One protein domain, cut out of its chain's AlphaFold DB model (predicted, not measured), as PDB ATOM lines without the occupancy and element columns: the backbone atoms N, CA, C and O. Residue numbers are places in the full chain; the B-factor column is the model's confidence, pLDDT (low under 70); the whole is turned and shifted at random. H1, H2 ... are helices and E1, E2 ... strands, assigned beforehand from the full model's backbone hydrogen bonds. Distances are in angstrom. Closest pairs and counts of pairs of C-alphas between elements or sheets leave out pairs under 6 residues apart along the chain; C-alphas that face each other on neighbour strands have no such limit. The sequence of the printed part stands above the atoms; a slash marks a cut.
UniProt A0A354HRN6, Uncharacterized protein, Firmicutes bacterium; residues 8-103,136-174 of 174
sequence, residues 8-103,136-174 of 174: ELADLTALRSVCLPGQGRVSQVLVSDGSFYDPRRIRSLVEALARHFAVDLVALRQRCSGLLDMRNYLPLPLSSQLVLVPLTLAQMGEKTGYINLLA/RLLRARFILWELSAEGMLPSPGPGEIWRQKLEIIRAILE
ATOM      1  N   GLU A   8     -29.509  41.770  57.910       83.69
ATOM      2  CA  GLU A   8     -30.946  42.042  58.084       83.69
ATOM      3  C   GLU A   8     -31.810  41.459  56.952       83.69
ATOM      4  O   GLU A   8     -33.019  41.335  57.101       83.69
ATOM      5  N   LEU A   9     -31.210  41.125  55.804       85.44
ATOM      6  CA  LEU A   9     -31.898  40.431  54.717       85.44
ATOM      7  C   LEU A   9     -31.868  38.904  54.887       85.44
ATOM      8  O   LEU A   9     -32.574  38.229  54.148       85.44
ATOM      9  N   ALA A  10     -31.075  38.340  55.804       84.44
ATOM     10  CA  ALA A  10     -30.969  36.888  55.969       84.44
ATOM     11  C   ALA A  10     -32.326  36.247  56.315       84.44
ATOM     12  O   ALA A  10     -32.655  35.196  55.769       84.44
ATOM     13  N   ASP A  11     -33.154  36.960  57.085       86.44
ATOM     14  CA  ASP A  11     -34.513  36.564  57.480       86.44
ATOM     15  C   ASP A  11     -35.593  36.961  56.451       86.44
ATOM     16  O   ASP A  11     -36.768  37.139  56.782       86.44
ATOM     17  N   LEU A  12     -35.214  37.163  55.182       93.81
ATOM     18  CA  LEU A  12     -36.142  37.566  54.126       93.81
ATOM     19  C   LEU A  12     -37.243  36.516  53.924       93.81
ATOM     20  O   LEU A  12     -36.979  35.368  53.559       93.81
ATOM     21  N   THR A  13     -38.494  36.960  54.022       95.62
ATOM     22  CA  THR A  13     -39.673  36.179  53.640       95.62
ATOM     23  C   THR A  13     -40.096  36.498  52.211       95.62
ATOM     24  O   THR A  13     -40.368  35.589  51.423       95.62
ATOM     25  N   ALA A  14     -40.081  37.776  51.816       96.88
ATOM     26  CA  ALA A  14     -40.392  38.193  50.453       96.88
ATOM     27  C   ALA A  14     -39.758  39.532  50.056       96.88
ATOM     28  O   ALA A  14     -39.514  40.420  50.865       96.88
ATOM     29  N   LEU A  15     -39.541  39.704  48.757       96.31
ATOM     30  CA  LEU A  15     -38.966  40.888  48.134       96.31
ATOM     31  C   LEU A  15     -39.779  41.257  46.895       96.31
ATOM     32  O   LEU A  15     -39.863  40.472  45.951       96.31
ATOM     33  N   ARG A  16     -40.341  42.467  46.849       95.75
ATOM     34  CA  ARG A  16     -41.111  42.946  45.686       95.75
ATOM     35  C   ARG A  16     -40.858  44.414  45.384       95.75
ATOM     36  O   ARG A  16     -40.438  45.174  46.248       95.75
ATOM     37  N   SER A  17     -41.147  44.831  44.155       95.19
ATOM     38  CA  SER A  17     -41.070  46.240  43.775       95.19
ATOM     39  C   SER A  17     -42.402  46.927  44.056       95.19
ATOM     40  O   SER A  17     -43.460  46.364  43.785       95.19
ATOM     41  N   VAL A  18     -42.353  48.149  44.581       93.75
ATOM     42  CA  VAL A  18     -43.532  48.998  44.790       93.75
ATOM     43  C   VAL A  18     -43.232  50.427  44.340       93.75
ATOM     44  O   VAL A  18     -42.087  50.880  44.401       93.75
ATOM     45  N   CYS A  19     -44.251  51.147  43.875       91.00
ATOM     46  CA  CYS A  19     -44.146  52.567  43.542       91.00
ATOM     47  C   CYS A  19     -44.796  53.387  44.657       91.00
ATOM     48  O   CYS A  19     -46.005  53.300  44.852       91.00
ATOM     49  N   LEU A  20     -43.997  54.172  45.380       90.12
ATOM     50  CA  LEU A  20     -44.481  55.041  46.450       90.12
ATOM     51  C   LEU A  20     -44.684  56.476  45.931       90.12
ATOM     52  O   LEU A  20     -43.817  56.988  45.207       90.12
ATOM     53  N   PRO A  21     -45.779  57.160  46.315       88.69
ATOM     54  CA  PRO A  21     -45.985  58.569  45.985       88.69
ATOM     55  C   PRO A  21     -44.797  59.435  46.428       88.69
ATOM     56  O   PRO A  21     -44.286  59.282  47.537       88.69
ATOM     57  N   GLY A  22     -44.317  60.309  45.539       88.94
ATOM     58  CA  GLY A  22     -43.189  61.219  45.798       88.94
ATOM     59  C   GLY A  22     -41.800  60.568  45.893       88.94
ATOM     60  O   GLY A  22     -40.804  61.279  45.924       88.94
ATOM     61  N   GLN A  23     -41.711  59.235  45.914       85.19
ATOM     62  CA  GLN A  23     -40.450  58.493  46.079       85.19
ATOM     63  C   GLN A  23     -40.143  57.576  44.885       85.19
ATOM     64  O   GLN A  23     -39.020  57.098  44.730       85.19
ATOM     65  N   GLY A  24     -41.127  57.354  44.012       88.50
ATOM     66  CA  GLY A  24     -40.975  56.528  42.825       88.50
ATOM     67  C   GLY A  24     -40.845  55.045  43.167       88.50
ATOM     68  O   GLY A  24     -41.413  54.551  44.142       88.50
ATOM     69  N   ARG A  25     -40.129  54.307  42.315       91.31
ATOM     70  CA  ARG A  25     -39.984  52.851  42.433       91.31
ATOM     71  C   ARG A  25     -38.924  52.478  43.465       91.31
ATOM     72  O   ARG A  25     -37.742  52.739  43.228       91.31
ATOM     73  N   VAL A  26     -39.342  51.759  44.500       94.25
ATOM     74  CA  VAL A  26     -38.510  51.224  45.588       94.25
ATOM     75  C   VAL A  26     -38.707  49.711  45.714       94.25
ATOM     76  O   VAL A  26     -39.583  49.130  45.060       94.25
ATOM     77  N   SER A  27     -37.889  49.059  46.539       94.88
ATOM     78  CA  SER A  27     -38.077  47.651  46.892       94.88
ATOM     79  C   SER A  27     -38.685  47.545  48.284       94.88
ATOM     80  O   SER A  27     -38.160  48.123  49.233       94.88
ATOM     81  N   GLN A  28     -39.782  46.806  48.408       95.25
ATOM     82  CA  GLN A  28     -40.317  46.387  49.694       95.25
ATOM     83  C   GLN A  28     -39.683  45.052  50.079       95.25
ATOM     84  O   GLN A  28     -39.772  44.075  49.332       95.25
ATOM     85  N   VAL A  29     -39.057  45.046  51.245       95.69
ATOM     86  CA  VAL A  29     -38.429  43.897  51.887       95.69
ATOM     87  C   VAL A  29     -39.349  43.463  53.018       95.69
ATOM     88  O   VAL A  29     -39.685  44.282  53.870       95.69
ATOM     89  N   LEU A  30     -39.781  42.210  53.001       95.00
ATOM     90  CA  LEU A  30     -40.541  41.577  54.069       95.00
ATOM     91  C   LEU A  30     -39.621  40.580  54.776       95.00
ATOM     92  O   LEU A  30     -38.955  39.779  54.118       95.00
ATOM     93  N   VAL A  31     -39.584  40.671  56.096       91.44
ATOM     94  CA  VAL A  31     -38.878  39.782  57.022       91.44
ATOM     95  C   VAL A  31     -39.850  39.411  58.142       91.44
ATOM     96  O   VAL A  31     -40.889  40.056  58.284       91.44
ATOM     97  N   SER A  32     -39.526  38.409  58.955       79.56
ATOM     98  CA  SER A  32     -40.400  37.947  60.047       79.56
ATOM     99  C   SER A  32     -40.817  39.067  61.017       79.56
ATOM    100  O   SER A  32     -41.958  39.104  61.468       79.56
ATOM    101  N   ASP A  33     -39.925  40.031  61.271       78.88
ATOM    102  CA  ASP A  33     -40.153  41.143  62.209       78.88
ATOM    103  C   ASP A  33     -40.825  42.377  61.572       78.88
ATOM    104  O   ASP A  33     -40.958  43.427  62.207       78.88
ATOM    105  N   GLY A  34     -41.241  42.294  60.302       87.31
ATOM    106  CA  GLY A  34     -41.999  43.348  59.633       87.31
ATOM    107  C   GLY A  34     -41.561  43.637  58.201       87.31
ATOM    108  O   GLY A  34     -40.983  42.811  57.499       87.31
ATOM    109  N   SER A  35     -41.868  44.845  57.720       91.88
ATOM    110  CA  SER A  35     -41.521  45.244  56.354       91.88
ATOM    111  C   SER A  35     -40.825  46.595  56.295       91.88
ATOM    112  O   SER A  35     -41.137  47.519  57.043       91.88
ATOM    113  N   PHE A  36     -39.894  46.708  55.355       92.75
ATOM    114  CA  PHE A  36     -39.053  47.877  55.159       92.75
ATOM    115  C   PHE A  36     -39.021  48.270  53.683       92.75
ATOM    116  O   PHE A  36     -39.185  47.436  52.790       92.75
ATOM    117  N   TYR A  37     -38.750  49.547  53.418       94.38
ATOM    118  CA  TYR A  37     -38.502  50.043  52.066       94.38
ATOM    119  C   TYR A  37     -37.023  50.352  51.874       94.38
ATOM    120  O   TYR A  37     -36.437  51.137  52.624       94.38
ATOM    121  N   ASP A  38     -36.444  49.767  50.831       94.25
ATOM    122  CA  ASP A  38     -35.068  50.003  50.421       94.25
ATOM    123  C   ASP A  38     -35.038  50.722  49.061       94.25
ATOM    124  O   ASP A  38     -35.739  50.316  48.125       94.25
ATOM    125  N   PRO A  39     -34.227  51.787  48.908       93.56
ATOM    126  CA  PRO A  39     -34.137  52.525  47.650       93.56
ATOM    127  C   PRO A  39     -33.444  51.730  46.528       93.56
ATOM    128  O   PRO A  39     -33.513  52.121  45.362       93.56
ATOM    129  N   ARG A  40     -32.742  50.635  46.847       94.00
ATOM    130  CA  ARG A  40     -32.078  49.782  45.856       94.00
ATOM    131  C   ARG A  40     -33.092  48.967  45.054       94.00
ATOM    132  O   ARG A  40     -34.205  48.692  45.495       94.00
ATOM    133  N   ARG A  41     -32.681  48.544  43.856       93.81
ATOM    134  CA  ARG A  41     -33.435  47.590  43.025       93.81
ATOM    135  C   ARG A  41     -33.357  46.184  43.610       93.81
ATOM    136  O   ARG A  41     -32.381  45.854  44.284       93.81
ATOM    137  N   ILE A  42     -34.326  45.342  43.256       95.00
ATOM    138  CA  ILE A  42     -34.380  43.932  43.666       95.00
ATOM    139  C   ILE A  42     -33.072  43.217  43.328       95.00
ATOM    140  O   ILE A  42     -32.498  42.559  44.190       95.00
ATOM    141  N   ARG A  43     -32.539  43.417  42.114       95.00
ATOM    142  CA  ARG A  43     -31.238  42.859  41.707       95.00
ATOM    143  C   ARG A  43     -30.117  43.177  42.704       95.00
ATOM    144  O   ARG A  43     -29.406  42.273  43.119       95.00
ATOM    145  N   SER A  44     -29.989  44.435  43.117       95.62
ATOM    146  CA  SER A  44     -28.937  44.865  44.046       95.62
ATOM    147  C   SER A  44     -29.129  44.312  45.461       95.62
ATOM    148  O   SER A  44     -28.154  44.155  46.193       95.62
ATOM    149  N   LEU A  45     -30.371  44.025  45.861       96.12
ATOM    150  CA  LEU A  45     -30.675  43.359  47.131       96.12
ATOM    151  C   LEU A  45     -30.322  41.872  47.075       96.12
ATOM    152  O   LEU A  45     -29.685  41.373  47.996       96.12
ATOM    153  N   VAL A  46     -30.627  41.194  45.966       96.50
ATOM    154  CA  VAL A  46     -30.207  39.804  45.727       96.50
ATOM    155  C   VAL A  46     -28.677  39.686  45.691       96.50
ATOM    156  O   VAL A  46     -28.120  38.762  46.272       96.50
ATOM    157  N   GLU A  47     -27.974  40.643  45.080       95.69
ATOM    158  CA  GLU A  47     -26.501  40.708  45.101       95.69
ATOM    159  C   GLU A  47     -25.939  40.979  46.510       95.69
ATOM    160  O   GLU A  47     -24.858  40.504  46.854       95.69
ATOM    161  N   ALA A  48     -26.641  41.752  47.347       93.38
ATOM    162  CA  ALA A  48     -26.252  41.954  48.745       93.38
ATOM    163  C   ALA A  48     -26.450  40.683  49.585       93.38
ATOM    164  O   ALA A  48     -25.571  40.344  50.373       93.38
ATOM    165  N   LEU A  49     -27.559  39.975  49.369       93.69
ATOM    166  CA  LEU A  49     -27.850  38.680  49.977       93.69
ATOM    167  C   LEU A  49     -26.811  37.624  49.603       93.69
ATOM    168  O   LEU A  49     -26.229  36.994  50.477       93.69
ATOM    169  N   ALA A  50     -26.512  37.472  48.316       92.62
ATOM    170  CA  ALA A  50     -25.527  36.494  47.871       92.62
ATOM    171  C   ALA A  50     -24.136  36.748  48.462       92.62
ATOM    172  O   ALA A  50     -23.483  35.814  48.908       92.62
ATOM    173  N   ARG A  51     -23.714  38.018  48.559       90.38
ATOM    174  CA  ARG A  51     -22.465  38.372  49.250       90.38
ATOM    175  C   ARG A  51     -22.491  38.018  50.734       90.38
ATOM    176  O   ARG A  51     -21.463  37.605  51.252       90.38
ATOM    177  N   HIS A  52     -23.630  38.180  51.408       89.25
ATOM    178  CA  HIS A  52     -23.768  37.807  52.817       89.25
ATOM    179  C   HIS A  52     -23.581  36.299  53.031       89.25
ATOM    180  O   HIS A  52     -22.840  35.907  53.925       89.25
ATOM    181  N   PHE A  53     -24.165  35.475  52.159       88.69
ATOM    182  CA  PHE A  53     -24.025  34.015  52.194       88.69
ATOM    183  C   PHE A  53     -22.772  33.486  51.472       88.69
ATOM    184  O   PHE A  53     -22.627  32.277  51.320       88.69
ATOM    185  N   ALA A  54     -21.873  34.367  51.013       90.62
ATOM    186  CA  ALA A  54     -20.689  34.019  50.218       90.62
ATOM    187  C   ALA A  54     -20.994  33.154  48.970       90.62
ATOM    188  O   ALA A  54     -20.194  32.315  48.564       90.62
ATOM    189  N   VAL A  55     -22.148  33.381  48.340       92.31
ATOM    190  CA  VAL A  55     -22.612  32.658  47.151       92.31
ATOM    191  C   VAL A  55     -22.241  33.413  45.876       92.31
ATOM    192  O   VAL A  55     -22.589  34.585  45.703       92.31
ATOM    193  N   ASP A  56     -21.613  32.718  44.928       94.94
ATOM    194  CA  ASP A  56     -21.455  33.207  43.558       94.94
ATOM    195  C   ASP A  56     -22.774  33.036  42.783       94.94
ATOM    196  O   ASP A  56     -23.172  31.930  42.404       94.94
ATOM    197  N   LEU A  57     -23.467  34.150  42.525       95.75
ATOM    198  CA  LEU A  57     -24.739  34.146  41.793       95.75
ATOM    199  C   LEU A  57     -24.622  33.657  40.347       95.75
ATOM    200  O   LEU A  57     -25.613  33.158  39.811       95.75
ATOM    201  N   VAL A  58     -23.480  33.847  39.686       96.38
ATOM    202  CA  VAL A  58     -23.287  33.412  38.297       96.38
ATOM    203  C   VAL A  58     -23.170  31.895  38.266       96.38
ATOM    204  O   VAL A  58     -23.925  31.251  37.536       96.38
ATOM    205  N   ALA A  59     -22.304  31.333  39.111       96.31
ATOM    206  CA  ALA A  59     -22.136  29.889  39.234       96.31
ATOM    207  C   ALA A  59     -23.442  29.209  39.678       96.31
ATOM    208  O   ALA A  59     -23.873  28.231  39.061       96.31
ATOM    209  N   LEU A  60     -24.139  29.780  40.670       96.50
ATOM    210  CA  LEU A  60     -25.431  29.266  41.125       96.50
ATOM    211  C   LEU A  60     -26.461  29.238  39.991       96.50
ATOM    212  O   LEU A  60     -27.134  28.231  39.780       96.50
ATOM    213  N   ARG A  61     -26.579  30.326  39.217       96.94
ATOM    214  CA  ARG A  61     -27.511  30.377  38.081       96.94
ATOM    215  C   ARG A  61     -27.159  29.360  37.006       96.94
ATOM    216  O   ARG A  61     -28.071  28.742  36.471       96.94
ATOM    217  N   GLN A  62     -25.879  29.177  36.689       97.12
ATOM    218  CA  GLN A  62     -25.442  28.165  35.723       97.12
ATOM    219  C   GLN A  62     -25.814  26.756  36.189       97.12
ATOM    220  O   GLN A  62     -26.366  25.982  35.408       97.12
ATOM    221  N   ARG A  63     -25.602  26.452  37.475       96.19
ATOM    222  CA  ARG A  63     -25.974  25.164  38.073       96.19
ATOM    223  C   ARG A  63     -27.482  24.929  38.019       96.19
ATOM    224  O   ARG A  63     -27.917  23.922  37.467       96.19
ATOM    225  N   CYS A  64     -28.281  25.882  38.506       97.06
ATOM    226  CA  CYS A  64     -29.742  25.800  38.437       97.06
ATOM    227  C   CYS A  64     -30.239  25.676  36.990       97.06
ATOM    228  O   CYS A  64     -31.208  24.970  36.730       97.06
ATOM    229  N   SER A  65     -29.583  26.366  36.051       97.69
ATOM    230  CA  SER A  65     -29.919  26.306  34.629       97.69
ATOM    231  C   SER A  65     -29.699  24.915  34.047       97.69
ATOM    232  O   SER A  65     -30.575  24.432  33.337       97.69
ATOM    233  N   GLY A  66     -28.579  24.266  34.383       97.25
ATOM    234  CA  GLY A  66     -28.281  22.903  33.944       97.25
ATOM    235  C   GLY A  66     -29.226  21.862  34.544       97.25
ATOM    236  O   GLY A  66     -29.676  20.975  33.830       97.25
ATOM    237  N   LEU A  67     -29.584  22.002  35.825       96.94
ATOM    238  CA  LEU A  67     -30.495  21.074  36.509       96.94
ATOM    239  C   LEU A  67     -31.950  21.169  36.015       96.94
ATOM    240  O   LEU A  67     -32.672  20.178  36.044       96.94
ATOM    241  N   LEU A  68     -32.399  22.353  35.589       96.81
ATOM    242  CA  LEU A  68     -33.784  22.590  35.154       96.81
ATOM    243  C   LEU A  68     -33.957  22.686  33.631       96.81
ATOM    244  O   LEU A  68     -35.077  22.918  33.181       96.81
ATOM    245  N   ASP A  69     -32.866  22.602  32.866       96.31
ATOM    246  CA  ASP A  69     -32.817  22.874  31.422       96.31
ATOM    247  C   ASP A  69     -33.549  24.174  31.024       96.31
ATOM    248  O   ASP A  69     -34.365  24.251  30.104       96.31
ATOM    249  N   MET A  70     -33.312  25.243  31.790       94.94
ATOM    250  CA  MET A  70     -33.984  26.525  31.578       94.94
ATOM    251  C   MET A  70     -33.101  27.708  31.962       94.94
ATOM    252  O   MET A  70     -32.169  27.572  32.745       94.94
ATOM    253  N   ARG A  71     -33.403  28.909  31.452       93.56
ATOM    254  CA  ARG A  71     -32.583  30.116  31.713       93.56
ATOM    255  C   ARG A  71     -33.290  31.225  32.492       93.56
ATOM    256  O   ARG A  71     -32.634  32.065  33.102       93.56
ATOM    257  N   ASN A  72     -34.619  31.243  32.477       93.19
ATOM    258  CA  ASN A  72     -35.425  32.314  33.067       93.19
ATOM    259  C   ASN A  72     -36.039  31.869  34.393       93.19
ATOM    260  O   ASN A  72     -36.273  30.690  34.585       93.19
ATOM    261  N   TYR A  73     -36.352  32.798  35.298       95.12
ATOM    262  CA  TYR A  73     -37.062  32.480  36.550       95.12
ATOM    263  C   TYR A  73     -36.430  31.326  37.354       95.12
ATOM    264  O   TYR A  73     -37.135  30.540  37.985       95.12
ATOM    265  N   LEU A  74     -35.098  31.244  37.333       97.69
ATOM    266  CA  LEU A  74     -34.355  30.260  38.107       97.69
ATOM    267  C   LEU A  74     -34.486  30.561  39.607       97.69
ATOM    268  O   LEU A  74     -34.294  31.721  39.997       97.69
ATOM    269  N   PRO A  75     -34.788  29.554  40.443       97.75
ATOM    270  CA  PRO A  75     -34.709  29.703  41.888       97.75
ATOM    271  C   PRO A  75     -33.258  29.961  42.309       97.75
ATOM    272  O   PRO A  75     -32.317  29.486  41.668       97.75
ATOM    273  N   LEU A  76     -33.082  30.723  43.387       97.62
ATOM    274  CA  LEU A  76     -31.772  31.054  43.946       97.62
ATOM    275  C   LEU A  76     -31.711  30.553  45.394       97.62
ATOM    276  O   LEU A  76     -32.075  31.298  46.307       97.62
ATOM    277  N   PRO A  77     -31.309  29.293  45.621       96.44
ATOM    278  CA  PRO A  77     -31.012  28.797  46.959       96.44
ATOM    279  C   PRO A  77     -29.697  29.416  47.437       96.44
ATOM    280  O   PRO A  77     -28.614  29.013  47.025       96.44
ATOM    281  N   LEU A  78     -29.799  30.457  48.260       94.88
ATOM    282  CA  LEU A  78     -28.638  31.143  48.827       94.88
ATOM    283  C   LEU A  78     -28.132  30.439  50.087       94.88
ATOM    284  O   LEU A  78     -26.958  30.547  50.415       94.88
ATOM    285  N   SER A  79     -29.009  29.710  50.773       92.81
ATOM    286  CA  SER A  79     -28.675  28.813  51.874       92.81
ATOM    287  C   SER A  79     -29.718  27.704  51.983       92.81
ATOM    288  O   SER A  79     -30.742  27.725  51.295       92.81
ATOM    289  N   SER A  80     -29.482  26.754  52.886       89.69
ATOM    290  CA  SER A  80     -30.485  25.742  53.257       89.69
ATOM    291  C   SER A  80     -31.767  26.330  53.872       89.69
ATOM    292  O   SER A  80     -32.779  25.637  53.922       89.69
ATOM    293  N   GLN A  81     -31.747  27.599  54.302       89.81
ATOM    294  CA  GLN A  81     -32.883  28.298  54.918       89.81
ATOM    295  C   GLN A  81     -33.435  29.464  54.072       89.81
ATOM    296  O   GLN A  81     -34.518  29.982  54.349       89.81
ATOM    297  N   LEU A  82     -32.723  29.870  53.015       94.06
ATOM    298  CA  LEU A  82     -33.111  30.981  52.154       94.06
ATOM    299  C   LEU A  82     -33.085  30.565  50.684       94.06
ATOM    300  O   LEU A  82     -32.044  30.592  50.020       94.06
ATOM    301  N   VAL A  83     -34.264  30.229  50.157       97.19
ATOM    302  CA  VAL A  83     -34.440  29.829  48.756       97.19
ATOM    303  C   VAL A  83     -35.364  30.800  48.051       97.19
ATOM    304  O   VAL A  83     -36.583  30.735  48.182       97.19
ATOM    305  N   LEU A  84     -34.783  31.704  47.268       98.31
ATOM    306  CA  LEU A  84     -35.540  32.744  46.588       98.31
ATOM    307  C   LEU A  84     -36.229  32.182  45.342       98.31
ATOM    308  O   LEU A  84     -35.576  31.840  44.352       98.31
ATOM    309  N   VAL A  85     -37.559  32.151  45.358       98.50
ATOM    310  CA  VAL A  85     -38.386  31.740  44.221       98.50
ATOM    311  C   VAL A  85     -38.865  32.975  43.459       98.50
ATOM    312  O   VAL A  85     -39.596  33.787  44.029       98.50
ATOM    313  N   PRO A  86     -38.493  33.147  42.179       98.12
ATOM    314  CA  PRO A  86     -38.908  34.309  41.403       98.12
ATOM    315  C   PRO A  86     -40.387  34.222  41.016       98.12
ATOM    316  O   PRO A  86     -40.808  33.304  40.311       98.12
ATOM    317  N   LEU A  87     -41.180  35.218  41.399       97.94
ATOM    318  CA  LEU A  87     -42.627  35.284  41.167       97.94
ATOM    319  C   LEU A  87     -43.044  36.679  40.692       97.94
ATOM    320  O   LEU A  87     -42.327  37.656  40.892       97.94
ATOM    321  N   THR A  88     -44.206  36.794  40.051       97.31
ATOM    322  CA  THR A  88     -44.727  38.094  39.595       97.31
ATOM    323  C   THR A  88     -45.473  38.773  40.746       97.31
ATOM    324  O   THR A  88     -46.650  38.496  40.959       97.31
ATOM    325  N   LEU A  89     -44.794  39.628  41.513       96.12
ATOM    326  CA  LEU A  89     -45.304  40.219  42.766       96.12
ATOM    327  C   LEU A  89     -45.662  41.708  42.653       96.12
ATOM    328  O   LEU A  89     -46.071  42.324  43.636       96.12
ATOM    329  N   ALA A  90     -45.504  42.297  41.469       91.62
ATOM    330  CA  ALA A  90     -45.900  43.670  41.190       91.62
ATOM    331  C   ALA A  90     -46.607  43.770  39.835       91.62
ATOM    332  O   ALA A  90     -46.277  43.057  38.886       91.62
ATOM    333  N   GLN A  91     -47.576  44.682  39.746       83.94
ATOM    334  CA  GLN A  91     -48.331  44.931  38.515       83.94
ATOM    335  C   GLN A  91     -47.603  45.909  37.581       83.94
ATOM    336  O   GLN A  91     -47.694  45.793  36.357       83.94
ATOM    337  N   MET A  92     -46.842  46.849  38.151       80.00
ATOM    338  CA  MET A  92     -46.125  47.904  37.435       80.00
ATOM    339  C   MET A  92     -44.636  47.921  37.792       80.00
ATOM    340  O   MET A  92     -44.241  47.520  38.883       80.00
ATOM    341  N   GLY A  93     -43.805  48.420  36.872       80.06
ATOM    342  CA  GLY A  93     -42.356  48.479  37.057       80.06
ATOM    343  C   GLY A  93     -41.691  47.102  36.966       80.06
ATOM    344  O   GLY A  93     -41.930  46.345  36.027       80.06
ATOM    345  N   GLU A  94     -40.822  46.791  37.928       89.00
ATOM    346  CA  GLU A  94     -40.149  45.490  38.012       89.00
ATOM    347  C   GLU A  94     -41.103  44.459  38.611       89.00
ATOM    348  O   GLU A  94     -41.289  44.388  39.823       89.00
ATOM    349  N   LYS A  95     -41.749  43.691  37.727       93.75
ATOM    350  CA  LYS A  95     -42.807  42.744  38.100       93.75
ATOM    351  C   LYS A  95     -42.293  41.531  38.874       93.75
ATOM    352  O   LYS A  95     -43.014  40.994  39.712       93.75
ATOM    353  N   THR A  96     -41.071  41.089  38.576       96.06
ATOM    354  CA  THR A  96     -40.456  39.930  39.228       96.06
ATOM    355  C   THR A  96     -39.961  40.315  40.614       96.06
ATOM    356  O   THR A  96     -39.041  41.117  40.746       96.06
ATOM    357  N   GLY A  97     -40.556  39.709  41.631       97.12
ATOM    358  CA  GLY A  97     -40.045  39.667  42.991       97.12
ATOM    359  C   GLY A  97     -39.586  38.262  43.359       97.12
ATOM    360  O   GLY A  97     -39.605  37.355  42.527       97.12
ATOM    361  N   TYR A  98     -39.195  38.087  44.612       98.12
ATOM    362  CA  TYR A  98     -38.812  36.800  45.172       98.12
ATOM    363  C   TYR A  98     -39.601  36.527  46.445       98.12
ATOM    364  O   TYR A  98     -39.868  37.446  47.211       98.12
ATOM    365  N   ILE A  99     -39.952  35.269  46.681       97.94
ATOM    366  CA  ILE A  99     -40.448  34.795  47.976       97.94
ATOM    367  C   ILE A  99     -39.517  33.683  48.438       97.94
ATOM    368  O   ILE A  99     -39.091  32.872  47.614       97.94
ATOM    369  N   ASN A 100     -39.181  33.652  49.725       97.56
ATOM    370  CA  ASN A 100     -38.472  32.521  50.300       97.56
ATOM    371  C   ASN A 100     -39.395  31.295  50.295       97.56
ATOM    372  O   ASN A 100     -40.468  31.321  50.893       97.56
ATOM    373  N   LEU A 101     -38.971  30.219  49.631       97.81
ATOM    374  CA  LEU A 101     -39.712  28.962  49.528       97.81
ATOM    375  C   LEU A 101     -40.190  28.454  50.894       97.81
ATOM    376  O   LEU A 101     -41.307  27.954  50.993       97.81
ATOM    377  N   LEU A 102     -39.347  28.590  51.919       95.38
ATOM    378  CA  LEU A 102     -39.601  28.070  53.264       95.38
ATOM    379  C   LEU A 102     -40.526  28.966  54.100       95.38
ATOM    380  O   LEU A 102     -41.019  28.534  55.136       95.38
ATOM    381  N   ALA A 103     -40.793  30.192  53.641       95.81
ATOM    382  CA  ALA A 103     -41.711  31.121  54.295       95.81
ATOM    383  C   ALA A 103     -43.160  30.992  53.790       95.81
ATOM    384  O   ALA A 103     -44.040  31.679  54.302       95.81
ATOM    385  N   ARG A 136     -43.244  26.787  39.632       98.19
ATOM    386  CA  ARG A 136     -42.032  27.478  40.108       98.19
ATOM    387  C   ARG A 136     -41.613  27.024  41.506       98.19
ATOM    388  O   ARG A 136     -40.419  26.882  41.760       98.19
ATOM    389  N   LEU A 137     -42.573  26.746  42.390       98.31
ATOM    390  CA  LEU A 137     -42.296  26.197  43.720       98.31
ATOM    391  C   LEU A 137     -41.752  24.765  43.659       98.31
ATOM    392  O   LEU A 137     -40.849  24.428  44.419       98.31
ATOM    393  N   LEU A 138     -42.268  23.925  42.757       98.12
ATOM    394  CA  LEU A 138     -41.757  22.568  42.549       98.12
ATOM    395  C   LEU A 138     -40.317  22.589  42.033       98.12
ATOM    396  O   LEU A 138     -39.473  21.890  42.583       98.12
ATOM    397  N   ARG A 139     -40.014  23.447  41.054       98.12
ATOM    398  CA  ARG A 139     -38.643  23.635  40.547       98.12
ATOM    399  C   ARG A 139     -37.692  24.109  41.645       98.12
ATOM    400  O   ARG A 139     -36.577  23.612  41.744       98.12
ATOM    401  N   ALA A 140     -38.139  25.035  42.494       98.25
ATOM    402  CA  ALA A 140     -37.358  25.491  43.639       98.25
ATOM    403  C   ALA A 140     -37.099  24.377  44.664       98.25
ATOM    404  O   ALA A 140     -35.972  24.246  45.130       98.25
ATOM    405  N   ARG A 141     -38.111  23.552  44.976       98.12
ATOM    406  CA  ARG A 141     -37.957  22.381  45.858       98.12
ATOM    407  C   ARG A 141     -36.980  21.358  45.292       98.12
ATOM    408  O   ARG A 141     -36.134  20.876  46.032       98.12
ATOM    409  N   PHE A 142     -37.081  21.063  43.998       97.94
ATOM    410  CA  PHE A 142     -36.166  20.151  43.319       97.94
ATOM    411  C   PHE A 142     -34.717  20.649  43.404       97.94
ATOM    412  O   PHE A 142     -33.849  19.929  43.878       97.94
ATOM    413  N   ILE A 143     -34.476  21.916  43.057       97.75
ATOM    414  CA  ILE A 143     -33.148  22.533  43.155       97.75
ATOM    415  C   ILE A 143     -32.606  22.534  44.592       97.75
ATOM    416  O   ILE A 143     -31.432  22.240  44.800       97.75
ATOM    417  N   LEU A 144     -33.441  22.861  45.585       96.38
ATOM    418  CA  LEU A 144     -33.048  22.799  46.994       96.38
ATOM    419  C   LEU A 144     -32.614  21.379  47.377       96.38
ATOM    420  O   LEU A 144     -31.579  21.220  48.019       96.38
ATOM    421  N   TRP A 145     -33.385  20.366  46.984       95.06
ATOM    422  CA  TRP A 145     -33.088  18.967  47.280       95.06
ATOM    423  C   TRP A 145     -31.761  18.514  46.656       95.06
ATOM    424  O   TRP A 145     -30.898  18.036  47.389       95.06
ATOM    425  N   GLU A 146     -31.562  18.755  45.357       95.88
ATOM    426  CA  GLU A 146     -30.332  18.401  44.630       95.88
ATOM    427  C   GLU A 146     -29.087  19.038  45.267       95.88
ATOM    428  O   GLU A 146     -28.147  18.348  45.657       95.88
ATOM    429  N   LEU A 147     -29.094  20.361  45.471       92.44
ATOM    430  CA  LEU A 147     -27.924  21.053  46.026       92.44
ATOM    431  C   LEU A 147     -27.670  20.715  47.500       92.44
ATOM    432  O   LEU A 147     -26.526  20.774  47.954       92.44
ATOM    433  N   SER A 148     -28.715  20.361  48.255       89.50
ATOM    434  CA  SER A 148     -28.561  19.878  49.632       89.50
ATOM    435  C   SER A 148     -27.921  18.493  49.666       89.50
ATOM    436  O   SER A 148     -27.040  18.259  50.491       89.50
ATOM    437  N   ALA A 149     -28.327  17.589  48.767       87.56
ATOM    438  CA  ALA A 149     -27.757  16.247  48.663       87.56
ATOM    439  C   ALA A 149     -26.262  16.280  48.298       87.56
ATOM    440  O   ALA A 149     -25.488  15.455  48.775       87.56
ATOM    441  N   GLU A 150     -25.845  17.274  47.512       89.62
ATOM    442  CA  GLU A 150     -24.444  17.504  47.144       89.62
ATOM    443  C   GLU A 150     -23.635  18.274  48.207       89.62
ATOM    444  O   GLU A 150     -22.441  18.507  48.021       89.62
ATOM    445  N   GLY A 151     -24.263  18.705  49.310       84.88
ATOM    446  CA  GLY A 151     -23.608  19.500  50.352       84.88
ATOM    447  C   GLY A 151     -23.159  20.892  49.884       84.88
ATOM    448  O   GLY A 151     -22.250  21.472  50.473       84.88
ATOM    449  N   MET A 152     -23.768  21.430  48.821       84.12
ATOM    450  CA  MET A 152     -23.353  22.690  48.187       84.12
ATOM    451  C   MET A 152     -23.998  23.938  48.791       84.12
ATOM    452  O   MET A 152     -23.578  25.055  48.485       84.12
ATOM    453  N   LEU A 153     -25.034  23.781  49.615       84.62
ATOM    454  CA  LEU A 153     -25.688  24.919  50.253       84.62
ATOM    455  C   LEU A 153     -25.013  25.250  51.580       84.62
ATOM    456  O   LEU A 153     -24.807  24.345  52.394       84.62
ATOM    457  N   PRO A 154     -24.735  26.538  51.856       79.88
ATOM    458  CA  PRO A 154     -24.294  26.919  53.179       79.88
ATOM    459  C   PRO A 154     -25.387  26.530  54.182       79.88
ATOM    460  O   PRO A 154     -26.569  26.886  54.052       79.88
ATOM    461  N   SER A 155     -24.981  25.735  55.167       68.12
ATOM    462  CA  SER A 155     -25.758  25.549  56.381       68.12
ATOM    463  C   SER A 155     -25.604  26.822  57.215       68.12
ATOM    464  O   SER A 155     -24.510  27.400  57.216       68.12
ATOM    465  N   PRO A 156     -26.667  27.305  57.872       60.72
ATOM    466  CA  PRO A 156     -26.554  28.414  58.808       60.72
ATOM    467  C   PRO A 156     -25.376  28.204  59.773       60.72
ATOM    468  O   PRO A 156     -25.076  27.080  60.191       60.72
ATOM    469  N   GLY A 157     -24.666  29.288  60.090       50.03
ATOM    470  CA  GLY A 157     -23.470  29.226  60.926       50.03
ATOM    471  C   GLY A 157     -23.765  28.647  62.320       50.03
ATOM    472  O   GLY A 157     -24.923  28.586  62.742       50.03
ATOM    473  N   PRO A 158     -22.734  28.268  63.097       42.00
ATOM    474  CA  PRO A 158     -22.888  27.592  64.390       42.00
ATOM    475  C   PRO A 158     -23.921  28.230  65.335       42.00
ATOM    476  O   PRO A 158     -24.602  27.513  66.059       42.00
ATOM    477  N   GLY A 159     -24.078  29.560  65.311       49.72
ATOM    478  CA  GLY A 159     -25.027  30.298  66.154       49.72
ATOM    479  C   GLY A 159     -26.513  30.029  65.873       49.72
ATOM    480  O   GLY A 159     -27.326  30.117  66.789       49.72
ATOM    481  N   GLU A 160     -26.880  29.656  64.649       53.56
ATOM    482  CA  GLU A 160     -28.267  29.367  64.252       53.56
ATOM    483  C   GLU A 160     -28.644  27.901  64.473       53.56
ATOM    484  O   GLU A 160     -29.789  27.614  64.810       53.56
ATOM    485  N   ILE A 161     -27.670  26.982  64.423       50.97
ATOM    486  CA  ILE A 161     -27.854  25.589  64.868       50.97
ATOM    487  C   ILE A 161     -28.272  25.566  66.344       50.97
ATOM    488  O   ILE A 161     -29.143  24.790  66.734       50.97
ATOM    489  N   TRP A 162     -27.684  26.436  67.171       48.19
ATOM    490  CA  TRP A 162     -28.085  26.578  68.571       48.19
ATOM    491  C   TRP A 162     -29.489  27.160  68.717       48.19
ATOM    492  O   TRP A 162     -30.242  26.663  69.546       48.19
ATOM    493  N   ARG A 163     -29.880  28.145  67.898       48.00
ATOM    494  CA  ARG A 163     -31.252  28.685  67.905       48.00
ATOM    495  C   ARG A 163     -32.283  27.642  67.477       48.00
ATOM    496  O   ARG A 163     -33.245  27.446  68.207       48.00
ATOM    497  N   GLN A 164     -32.034  26.898  66.398       51.78
ATOM    498  CA  GLN A 164     -32.891  25.782  65.979       51.78
ATOM    499  C   GLN A 164     -32.986  24.697  67.055       51.78
ATOM    500  O   GLN A 164     -34.076  24.224  67.360       51.78
ATOM    501  N   LYS A 165     -31.862  24.312  67.672       51.41
ATOM    502  CA  LYS A 165     -31.878  23.350  68.784       51.41
ATOM    503  C   LYS A 165     -32.671  23.877  69.979       51.41
ATOM    504  O   LYS A 165     -33.398  23.105  70.590       51.41
ATOM    505  N   LEU A 166     -32.556  25.163  70.303       55.44
ATOM    506  CA  LEU A 166     -33.300  25.789  71.398       55.44
ATOM    507  C   LEU A 166     -34.802  25.892  71.103       55.44
ATOM    508  O   LEU A 166     -35.593  25.670  72.014       55.44
ATOM    509  N   GLU A 167     -35.201  26.173  69.861       61.00
ATOM    510  CA  GLU A 167     -36.611  26.158  69.448       61.00
ATOM    511  C   GLU A 167     -37.208  24.751  69.507       61.00
ATOM    512  O   GLU A 167     -38.292  24.576  70.056       61.00
ATOM    513  N   ILE A 168     -36.475  23.734  69.039       62.84
ATOM    514  CA  ILE A 168     -36.895  22.329  69.147       62.84
ATOM    515  C   ILE A 168     -37.029  21.916  70.619       62.84
ATOM    516  O   ILE A 168     -38.007  21.277  70.990       62.84
ATOM    517  N   ILE A 169     -36.075  22.298  71.474       66.25
ATOM    518  CA  ILE A 169     -36.137  22.010  72.914       66.25
ATOM    519  C   ILE A 169     -37.331  22.723  73.563       66.25
ATOM    520  O   ILE A 169     -38.022  22.109  74.368       66.25
ATOM    521  N   ARG A 170     -37.614  23.985  73.207       60.22
ATOM    522  CA  ARG A 170     -38.797  24.705  73.706       60.22
ATOM    523  C   ARG A 170     -40.102  24.029  73.296       60.22
ATOM    524  O   ARG A 170     -40.942  23.823  74.157       60.22
ATOM    525  N   ALA A 171     -40.229  23.616  72.037       60.62
ATOM    526  CA  ALA A 171     -41.425  22.945  71.524       60.62
ATOM    527  C   ALA A 171     -41.674  21.545  72.123       60.62
ATOM    528  O   ALA A 171     -42.763  21.008  71.975       60.62
ATOM    529  N   ILE A 172     -40.669  20.933  72.762       64.75
ATOM    530  CA  ILE A 172     -40.798  19.653  73.483       64.75
ATOM    531  C   ILE A 172     -41.169  19.873  74.962       64.75
ATOM    532  O   ILE A 172     -41.657  18.955  75.620       64.75
ATOM    533  N   LEU A 173     -40.889  21.061  75.505       60.03
ATOM    534  CA  LEU A 173     -41.106  21.404  76.912       60.03
ATOM    535  C   LEU A 173     -42.436  22.134  77.174       60.03
ATOM    536  O   LEU A 173     -42.789  22.305  78.341       60.03
ATOM    537  N   GLU A 174     -43.144  22.551  76.123       53.97
ATOM    538  CA  GLU A 174     -44.537  23.037  76.143       53.97
ATOM    539  C   GLU A 174     -45.508  21.919  75.741       53.97
ATOM    540  O   GLU A 174     -46.591  21.838  76.369       53.97
TER     541      GLU A 174
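This is residues 8 to 103 and 136 to 174 of the 174 residues of an uncharacterized protein of Firmicutes bacterium (UniProt A0A354HRN6). A strongly twisted sheet of five strands makes the core, with H1 over one face, H3 over the edge strand E4 on the opposite face, and H2 off the sheet. H4 is a helical arm: its residues 158 to 163 and 165 to 173 stick out from the body. The printed part has 135 residues, with four named helices and five named strands in the order E1 E2 E3 H1 H2 E4 E5 H3 H4; the class is mixed, helices and strands. The sheet's order is E3 E2 E1 E5 E4, antiparallel throughout. The whole is compact, with a radius of gyration of the C-alphas of 15.9 A and spans of 49 by 39 by 25 A.

E1, residues 12 to 20, bends by 59 degrees at residue 17. E1 and E2, residues 24 to 31, form a hairpin, with N 16 and O 28 within hydrogen-bond range at 3.0 A. E2 and E3, residues 34 to 38, form another, with N 29 and O 36 at 2.8 A; E1, E2 and E3 are a meander, each strand the antiparallel neighbour of the one before. H1, residues 42 to 52, is on the sheet at a height of 9.9 A, over E1 and only just not over E2, on which 2 of its C-alphas fall. On the local plane H1 stands at 25 degrees to E1, along the strands. H2, residues 57 to 68, is close to H1 but not clearly touching, with the C-alphas of Ala 50 and Leu 57 the closest at 6.6 A. E4, residues 83 to 88, and E5, residues 96 to 100, form a hairpin, with N 87 and O 97 at 2.9 A; E5 is also the neighbour of E1, with N 15 and O 98 at 2.8 A. H3, residues 136 to 149, is over E4 at a height of 7.6 A, with the C-alphas of Val 85 and Ala 140 the closest at 6.4 A. H2 and H3 only just touch, with 3 pairs of C-alphas within 8 A, through residues 64 to 68 and 139 to 143 alone; Cys 64 and Ile 143 have the closest C-alphas, 6.7 A apart. H4, residues 158 to 173, is apart from H3. In H1, H2, H3 and H4 every O i to N i+4 pair is within hydrogen-bond range.

E1 begins at C-alpha 12 (-36.142, 37.566, 54.126) and is 20.8 A long; E2 is 22.1 A. H3 is 20.1 A, and H4, 23.0 A, ends at C-alpha 173 (-41.106, 21.404, 76.912).

The C-alphas of Gly 22 and Leu 173 are the two farthest apart, 50.6 A. Residues 104 to 135 are not printed; C-alphas 103 and 136 are 14.7 A apart across this cut. The link from H2 to E4, residues 69 to 82, is long, and its residues 76 to 77 pair antiparallel with residues 83 to 84 of E4. The mean pLDDT of the printed part is 87.7; residues 155 to 174 are under 70.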